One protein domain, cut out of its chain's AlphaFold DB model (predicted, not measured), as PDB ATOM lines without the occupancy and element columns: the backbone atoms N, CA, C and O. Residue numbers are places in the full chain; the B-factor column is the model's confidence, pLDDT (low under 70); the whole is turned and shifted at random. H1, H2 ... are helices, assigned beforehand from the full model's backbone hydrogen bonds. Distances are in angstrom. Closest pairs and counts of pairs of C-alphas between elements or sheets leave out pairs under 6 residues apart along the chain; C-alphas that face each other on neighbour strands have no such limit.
ATOM      1  N   LEU A   2     211.624 233.174 135.426       67.19
ATOM      2  CA  LEU A   2     212.977 232.748 135.019       67.19
ATOM      3  C   LEU A   2     212.991 231.731 133.864       67.19
ATOM      4  O   LEU A   2     213.751 231.904 132.916       67.19
ATOM      5  N   LEU A   3     212.094 230.737 133.884       71.94
ATOM      6  CA  LEU A   3     211.982 229.734 132.817       71.94
ATOM      7  C   LEU A   3     211.677 230.352 131.441       71.94
ATOM      8  O   LEU A   3     212.203 229.905 130.429       71.94
ATOM      9  N   GLN A   4     210.856 231.403 131.402       76.38
ATOM     10  CA  GLN A   4     210.494 232.079 130.156       76.38
ATOM     11  C   GLN A   4     211.685 232.841 129.564       76.38
ATOM     12  O   GLN A   4     211.946 232.731 128.370       76.38
ATOM     13  N   LEU A   5     212.430 233.578 130.395       77.75
ATOM     14  CA  LEU A   5     213.642 234.276 129.954       77.75
ATOM     15  C   LEU A   5     214.713 233.286 129.491       77.75
ATOM     16  O   LEU A   5     215.343 233.504 128.461       77.75
ATOM     17  N   TRP A   6     214.870 232.178 130.215       80.44
ATOM     18  CA  TRP A   6     215.746 231.088 129.806       80.44
ATOM     19  C   TRP A   6     215.346 230.524 128.437       80.44
ATOM     20  O   TRP A   6     216.190 230.407 127.550       80.44
ATOM     21  N   ALA A   7     214.058 230.242 128.228       83.12
ATOM     22  CA  ALA A   7     213.568 229.736 126.951       83.12
ATOM     23  C   ALA A   7     213.866 230.723 125.811       83.12
ATOM     24  O   ALA A   7     214.310 230.314 124.747       83.12
ATOM     25  N   TRP A   8     213.726 232.029 126.040       84.81
ATOM     26  CA  TRP A   8     214.048 233.051 125.040       84.81
ATOM     27  C   TRP A   8     215.542 233.208 124.739       84.81
ATOM     28  O   TRP A   8     215.902 233.579 123.620       84.81
ATOM     29  N   GLU A   9     216.418 232.934 125.707       82.25
ATOM     30  CA  GLU A   9     217.861 232.841 125.456       82.25
ATOM     31  C   GLU A   9     218.194 231.640 124.569       82.25
ATOM     32  O   GLU A   9     219.067 231.753 123.715       82.25
ATOM     33  N   ARG A  10     217.531 230.493 124.777       83.88
ATOM     34  CA  ARG A  10     217.942 229.210 124.177       83.88
ATOM     35  C   ARG A  10     217.160 228.793 122.940       83.88
ATOM     36  O   ARG A  10     217.644 227.965 122.178       83.88
ATOM     37  N   MET A  11     215.981 229.370 122.735       87.19
ATOM     38  CA  MET A  11     215.056 229.025 121.661       87.19
ATOM     39  C   MET A  11     214.692 230.286 120.854       87.19
ATOM     40  O   MET A  11     213.623 230.877 121.057       87.19
ATOM     41  N   PRO A  12     215.556 230.725 119.917       83.62
ATOM     42  CA  PRO A  12     215.319 231.887 119.060       83.62
ATOM     43  C   PRO A  12     213.964 231.882 118.346       83.62
ATOM     44  O   PRO A  12     213.372 232.938 118.156       83.62
ATOM     45  N   ARG A  13     213.436 230.705 118.007       81.75
ATOM     46  CA  ARG A  13     212.164 230.549 117.294       81.75
ATOM     47  C   ARG A  13     210.926 230.992 118.086       81.75
ATOM     48  O   ARG A  13     209.901 231.296 117.487       81.75
ATOM     49  N   ILE A  14     211.004 231.022 119.418       80.50
ATOM     50  CA  ILE A  14     209.872 231.377 120.295       80.50
ATOM     51  C   ILE A  14     210.109 232.668 121.090       80.50
ATOM     52  O   ILE A  14     209.264 233.057 121.904       80.50
ATOM     53  N   ARG A  15     211.269 233.315 120.912       79.12
ATOM     54  CA  ARG A  15     211.586 234.554 121.625       79.12
ATOM     55  C   ARG A  15     210.930 235.758 120.938       79.12
ATOM     56  O   ARG A  15     210.887 235.799 119.710       79.12
ATOM     57  N   PRO A  16     210.453 236.757 121.696       74.88
ATOM     58  CA  PRO A  16     209.989 238.016 121.133       74.88
ATOM     59  C   PRO A  16     211.104 238.745 120.381       74.88
ATOM     60  O   PRO A  16     212.292 238.535 120.646       74.88
ATOM     61  N   THR A  17     210.721 239.664 119.500       69.62
ATOM     62  CA  THR A  17     211.663 240.598 118.881       69.62
ATOM     63  C   THR A  17     212.395 241.391 119.961       69.62
ATOM     64  O   THR A  17     211.787 241.904 120.903       69.62
ATOM     65  N   VAL A  18     213.719 241.478 119.835       67.12
ATOM     66  CA  VAL A  18     214.547 242.301 120.718       67.12
ATOM     67  C   VAL A  18     214.324 243.759 120.330       67.12
ATOM     68  O   VAL A  18     214.759 244.178 119.263       67.12
ATOM     69  N   LEU A  19     213.624 244.520 121.173       63.06
ATOM     70  CA  LEU A  19     213.406 245.953 120.937       63.06
ATOM     71  C   LEU A  19     214.537 246.815 121.493       63.06
ATOM     72  O   LEU A  19     214.812 247.888 120.970       63.06
ATOM     73  N   PHE A  20     215.210 246.323 122.531       63.97
ATOM     74  CA  PHE A  20     216.306 247.023 123.186       63.97
ATOM     75  C   PHE A  20     217.568 246.169 123.063       63.97
ATOM     76  O   PHE A  20     217.840 245.353 123.951       63.97
ATOM     77  N   PRO A  21     218.322 246.281 121.953       58.53
ATOM     78  CA  PRO A  21     219.605 245.611 121.790       58.53
ATOM     79  C   PRO A  21     220.612 246.235 122.766       58.53
ATOM     80  O   PRO A  21     221.319 247.170 122.429       58.53
ATOM     81  N   ALA A  22     220.572 245.762 124.014       59.38
ATOM     82  CA  ALA A  22     221.570 245.908 125.073       59.38
ATOM     83  C   ALA A  22     222.497 247.139 124.961       59.38
ATOM     84  O   ALA A  22     223.677 246.992 124.667       59.38
ATOM     85  N   ALA A  23     221.967 248.342 125.210       51.28
ATOM     86  CA  ALA A  23     222.776 249.549 125.441       51.28
ATOM     87  C   ALA A  23     222.014 250.685 126.156       51.28
ATOM     88  O   ALA A  23     222.438 251.836 126.110       51.28
ATOM     89  N   GLN A  24     220.869 250.413 126.791       54.88
ATOM     90  CA  GLN A  24     220.152 251.448 127.539       54.88
ATOM     91  C   GLN A  24     220.347 251.225 129.033       54.88
ATOM     92  O   GLN A  24     219.669 250.399 129.627       54.88
ATOM     93  N   ALA A  25     221.276 252.009 129.582       55.28
ATOM     94  CA  ALA A  25     221.618 252.172 130.993       55.28
ATOM     95  C   ALA A  25     222.327 250.995 131.690       55.28
ATOM     96  O   ALA A  25     221.970 249.822 131.554       55.28
ATOM     97  N   ASP A  26     223.312 251.357 132.516       59.75
ATOM     98  CA  ASP A  26     223.856 250.489 133.556       59.75
ATOM     99  C   ASP A  26     222.705 249.921 134.405       59.75
ATOM    100  O   ASP A  26     221.766 250.634 134.761       59.75
ATOM    101  N   ASN A  27     222.774 248.629 134.736       65.56
ATOM    102  CA  ASN A  27     221.768 247.886 135.514       65.56
ATOM    103  C   ASN A  27     220.408 247.621 134.839       65.56
ATOM    104  O   ASN A  27     219.462 247.228 135.527       65.56
ATOM    105  N   PHE A  28     220.274 247.749 133.516       71.31
ATOM    106  CA  PHE A  28     219.040 247.313 132.859       71.31
ATOM    107  C   PHE A  28     218.852 245.785 132.966       71.31
ATOM    108  O   PHE A  28     219.764 245.022 132.621       71.31
ATOM    109  N   PRO A  29     217.680 245.289 133.416       73.75
ATOM    110  CA  PRO A  29     217.446 243.856 133.524       73.75
ATOM    111  C   PRO A  29     217.601 243.173 132.165       73.75
ATOM    112  O   PRO A  29     216.917 243.527 131.207       73.75
ATOM    113  N   ARG A  30     218.426 242.120 132.085       75.81
ATOM    114  CA  ARG A  30     218.632 241.357 130.838       75.81
ATOM    115  C   ARG A  30     217.316 240.881 130.214       75.81
ATOM    116  O   ARG A  30     217.174 240.903 128.999       75.81
ATOM    117  N   GLY A  31     216.329 240.516 131.036       73.69
ATOM    118  CA  GLY A  31     214.987 240.146 130.579       73.69
ATOM    119  C   GLY A  31     214.198 241.273 129.899       73.69
ATOM    120  O   GLY A  31     213.337 240.997 129.067       73.69
ATOM    121  N   GLY A  32     214.512 242.534 130.197       72.94
ATOM    122  CA  GLY A  32     213.853 243.708 129.621       72.94
ATOM    123  C   GLY A  32     214.156 243.921 128.137       72.94
ATOM    124  O   GLY A  32     213.428 244.643 127.465       72.94
ATOM    125  N   ARG A  33     215.182 243.262 127.577       75.38
ATOM    126  CA  ARG A  33     215.519 243.389 126.144       75.38
ATOM    127  C   ARG A  33     214.443 242.830 125.210       75.38
ATOM    128  O   ARG A  33     214.357 243.229 124.051       75.38
ATOM    129  N   TRP A  34     213.606 241.935 125.735       72.56
ATOM    130  CA  TRP A  34     212.452 241.348 125.050       72.56
ATOM    131  C   TRP A  34     211.131 242.026 125.427       72.56
ATOM    132  O   TRP A  34     210.075 241.401 125.343       72.56
ATOM    133  N   ALA A  35     211.163 243.305 125.814       60.50
ATOM    134  CA  ALA A  35     209.975 244.126 126.061       60.50
ATOM    135  C   ALA A  35     209.231 244.533 124.768       60.50
ATOM    136  O   ALA A  35     208.631 245.603 124.697       60.50
ATOM    137  N   GLY A  36     209.270 243.674 123.744       54.81
ATOM    138  CA  GLY A  36     208.413 243.757 122.571       54.81
ATOM    139  C   GLY A  36     206.951 243.801 122.965       54.81
ATOM    140  O   GLY A  36     206.507 242.957 123.745       54.81
ATOM    141  N   GLU A  37     206.194 244.746 122.402       45.44
ATOM    142  CA  GLU A  37     204.743 244.618 122.361       45.44
ATOM    143  C   GLU A  37     204.454 243.235 121.769       45.44
ATOM    144  O   GLU A  37     204.907 242.906 120.671       45.44
ATOM    145  N   ARG A  38     203.784 242.367 122.535       46.66
ATOM    146  CA  ARG A  38     203.275 241.106 122.001       46.66
ATOM    147  C   ARG A  38     202.196 241.492 120.997       46.66
ATOM    148  O   ARG A  38     201.022 241.547 121.355       46.66
ATOM    149  N   THR A  39     202.582 241.793 119.760       42.53
ATOM    150  CA  THR A  39     201.673 242.030 118.636       42.53
ATOM    151  C   THR A  39     201.044 240.709 118.237       42.53
ATOM    152  O   THR A  39     201.270 240.159 117.167       42.53
ATOM    153  N   THR A  40     200.256 240.159 119.142       43.66
ATOM    154  CA  THR A  40     199.388 239.035 118.887       43.66
ATOM    155  C   THR A  40     198.082 239.353 119.588       43.66
ATOM    156  O   THR A  40     197.879 238.983 120.742       43.66
ATOM    157  N   ARG A  41     197.196 240.054 118.869       41.94
ATOM    158  CA  ARG A  41     195.750 240.100 119.139       41.94
ATOM    159  C   ARG A  41     195.157 238.700 118.931       41.94
ATOM    160  O   ARG A  41     194.357 238.497 118.026       41.94
ATOM    161  N   TYR A  42     195.598 237.710 119.699       44.53
ATOM    162  CA  TYR A  42     195.179 236.329 119.500       44.53
ATOM    163  C   TYR A  42     194.679 235.724 120.800       44.53
ATOM    164  O   TYR A  42     195.284 235.859 121.863       44.53
ATOM    165  N   VAL A  43     193.531 235.066 120.670       42.84
ATOM    166  CA  VAL A  43     192.850 234.301 121.711       42.84
ATOM    167  C   VAL A  43     193.855 233.327 122.353       42.84
ATOM    168  O   VAL A  43     194.651 232.729 121.623       42.84
ATOM    169  N   PRO A  44     193.840 233.127 123.687       52.50
ATOM    170  CA  PRO A  44     194.816 232.292 124.397       52.50
ATOM    171  C   PRO A  44     195.027 230.886 123.807       52.50
ATOM    172  O   PRO A  44     196.133 230.352 123.870       52.50
ATOM    173  N   SER A  45     193.995 230.304 123.185       55.16
ATOM    174  CA  SER A  45     194.053 229.006 122.501       55.16
ATOM    175  C   SER A  45     194.998 228.996 121.292       55.16
ATOM    176  O   SER A  45     195.780 228.057 121.141       55.16
ATOM    177  N   HIS A  46     194.981 230.047 120.464       61.38
ATOM    178  CA  HIS A  46     195.840 230.157 119.279       61.38
ATOM    179  C   HIS A  46     197.308 230.371 119.647       61.38
ATOM    180  O   HIS A  46     198.205 229.909 118.951       61.38
ATOM    181  N   VAL A  47     197.580 231.037 120.768       69.69
ATOM    182  CA  VAL A  47     198.955 231.269 121.220       69.69
ATOM    183  C   VAL A  47     199.614 229.950 121.632       69.69
ATOM    184  O   VAL A  47     200.758 229.686 121.266       69.69
ATOM    185  N   VAL A  48     198.884 229.079 122.337       75.38
ATOM    186  CA  VAL A  48     199.397 227.761 122.745       75.38
ATOM    187  C   VAL A  48     199.657 226.863 121.536       75.38
ATOM    188  O   VAL A  48     200.696 226.204 121.493       75.38
ATOM    189  N   SER A  49     198.756 226.834 120.546       76.56
ATOM    190  CA  SER A  49     198.965 226.024 119.339       76.56
ATOM    191  C   SER A  49     200.172 226.501 118.529       76.56
ATOM    192  O   SER A  49     200.960 225.666 118.093       76.56
ATOM    193  N   LEU A  50     200.384 227.816 118.413       77.19
ATOM    194  CA  LEU A  50     201.561 228.388 117.750       77.19
ATOM    195  C   LEU A  50     202.868 228.004 118.451       77.19
ATOM    196  O   LEU A  50     203.812 227.580 117.787       77.19
ATOM    197  N   PHE A  51     202.932 228.088 119.785       79.88
ATOM    198  CA  PHE A  51     204.127 227.652 120.517       79.88
ATOM    199  C   PHE A  51     204.366 226.144 120.384       79.88
ATOM    200  O   PHE A  51     205.507 225.731 120.193       79.88
ATOM    201  N   ARG A  52     203.315 225.314 120.440       81.56
ATOM    202  CA  ARG A  52     203.442 223.859 120.234       81.56
ATOM    203  C   ARG A  52     203.963 223.524 118.840       81.56
ATOM    204  O   ARG A  52     204.851 222.683 118.719       81.56
ATOM    205  N   ASP A  53     203.440 224.184 117.814       81.00
ATOM    206  CA  ASP A  53     203.880 224.006 116.431       81.00
ATOM    207  C   ASP A  53     205.337 224.453 116.245       81.00
ATOM    208  O   ASP A  53     206.151 223.708 115.700       81.00
ATOM    209  N   ALA A  54     205.698 225.619 116.791       82.31
ATOM    210  CA  ALA A  54     207.063 226.133 116.759       82.31
ATOM    211  C   ALA A  54     208.061 225.199 117.464       82.31
ATOM    212  O   ALA A  54     209.141 224.976 116.930       82.31
ATOM    213  N   LEU A  55     207.699 224.635 118.623       84.06
ATOM    214  CA  LEU A  55     208.527 223.658 119.340       84.06
ATOM    215  C   LEU A  55     208.636 222.330 118.580       84.06
ATOM    216  O   LEU A  55     209.716 221.760 118.505       84.06
ATOM    217  N   THR A  56     207.537 221.855 117.989       83.06
ATOM    218  CA  THR A  56     207.511 220.583 117.241       83.06
ATOM    219  C   THR A  56     208.345 220.655 115.964       83.06
ATOM    220  O   THR A  56     208.971 219.673 115.575       83.06
ATOM    221  N   LYS A  57     208.357 221.815 115.303       81.75
ATOM    222  CA  LYS A  57     209.116 222.057 114.069       81.75
ATOM    223  C   LYS A  57     210.545 222.548 114.315       81.75
ATOM    224  O   LYS A  57     211.229 222.842 113.336       81.75
ATOM    225  N   MET A  58     210.966 222.694 115.574       84.50
ATOM    226  CA  MET A  58     212.283 223.229 115.906       84.50
ATOM    227  C   MET A  58     213.378 222.225 115.544       84.50
ATOM    228  O   MET A  58     213.354 221.083 116.006       84.50
ATOM    229  N   GLY A  59     214.329 222.656 114.719       81.31
ATOM    230  CA  GLY A  59     215.534 221.890 114.403       81.31
ATOM    231  C   GLY A  59     216.479 221.794 115.604       81.31
ATOM    232  O   GLY A  59     216.453 222.632 116.505       81.31
ATOM    233  N   ALA A  60     217.337 220.770 115.630       78.62
ATOM    234  CA  ALA A  60     218.331 220.605 116.697       78.62
ATOM    235  C   ALA A  60     219.373 221.741 116.719       78.62
ATOM    236  O   ALA A  60     219.900 222.067 117.781       78.62
ATOM    237  N   ASP A  61     219.630 222.333 115.554       81.44
ATOM    238  CA  ASP A  61     220.501 223.478 115.280       81.44
ATOM    239  C   ASP A  61     219.860 224.829 115.634       81.44
ATOM    240  O   ASP A  61     220.560 225.805 115.896       81.44
ATOM    241  N   GLU A  62     218.528 224.887 115.706       84.31
ATOM    242  CA  GLU A  62     217.806 226.081 116.150       84.31
ATOM    243  C   GLU A  62     217.821 226.241 117.678       84.31
ATOM    244  O   GLU A  62     217.461 227.306 118.182       84.31
ATOM    245  N   PHE A  63     218.232 225.215 118.432       84.12
ATOM    246  CA  PHE A  63     218.366 225.277 119.885       84.12
ATOM    247  C   PHE A  63     219.814 225.550 120.306       84.12
ATOM    248  O   PHE A  63     220.748 224.852 119.910       84.12
ATOM    249  N   ILE A  64     220.008 226.527 121.194       83.19
ATOM    250  CA  ILE A  64     221.335 226.871 121.719       83.19
ATOM    251  C   ILE A  64     221.664 225.971 122.917       83.19
ATOM    252  O   ILE A  64     221.302 226.256 124.067       83.19
ATOM    253  N   TRP A  65     222.377 224.880 122.633       75.94
ATOM    254  CA  TRP A  65     222.785 223.866 123.615       75.94
ATOM    255  C   TRP A  65     223.942 224.294 124.525       75.94
ATOM    256  O   TRP A  65     224.122 223.716 125.597       75.94
TER     257      TRP A  65
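AT A GLANCE: This is residues 2 to 65 of the 213 residues of the protein "PMD domain-containing protein" of Coffea canephora (UniProt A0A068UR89). Three helices that do not form a bundle are strung along the chain: H1 and the short H2 come near each other, joined by a long, wide loop, residues 11 to 29, and the longest, H3, is set off from both at the end of a shorter link, residues 35 to 43. The 64 printed residues are all helix in class, in the order H1, H2, H3, with 27 residues in named elements, under half, and no named strand. The whole is only just loose, close to compact, with a radius of gyration of the C-alphas of 13.3 A and spans of 37 by 31 by 18 A.

HOW THE PARTS SIT: H1, residues 2 to 10, is close to but not clearly touching H2, residues 30 to 34; their closest C-alphas, those of Leu 5 and Gly 31, are 6.1 A apart. H3, residues 44 to 56, is apart from H1 and H2. Every O i to N i+4 pair is within hydrogen-bond range in H1 and H3; in H2 it is 0 of 1, beside 2 of 2 O i to N i+3 pairs.

IN THESE COORDINATES: H1 runs 12.4 A from C-alpha 2 at (212.977, 232.748, 135.019). H2 runs 8.5 A. H3 runs 18.7 A to C-alpha 56 at (207.511, 220.583, 117.241).

THE WHOLE: The printed part has no cut. The link H1 to H2 is long, H2 to H3 short. Residues 40 to 49, of which 44 to 49 belong to H3, stand free. The C-alphas of Asp 26 and Ser 45, the two farthest apart, are 38.4 A apart. Residue 2, residues 17 to 27 and residues 35 to 47 have pLDDT under 70.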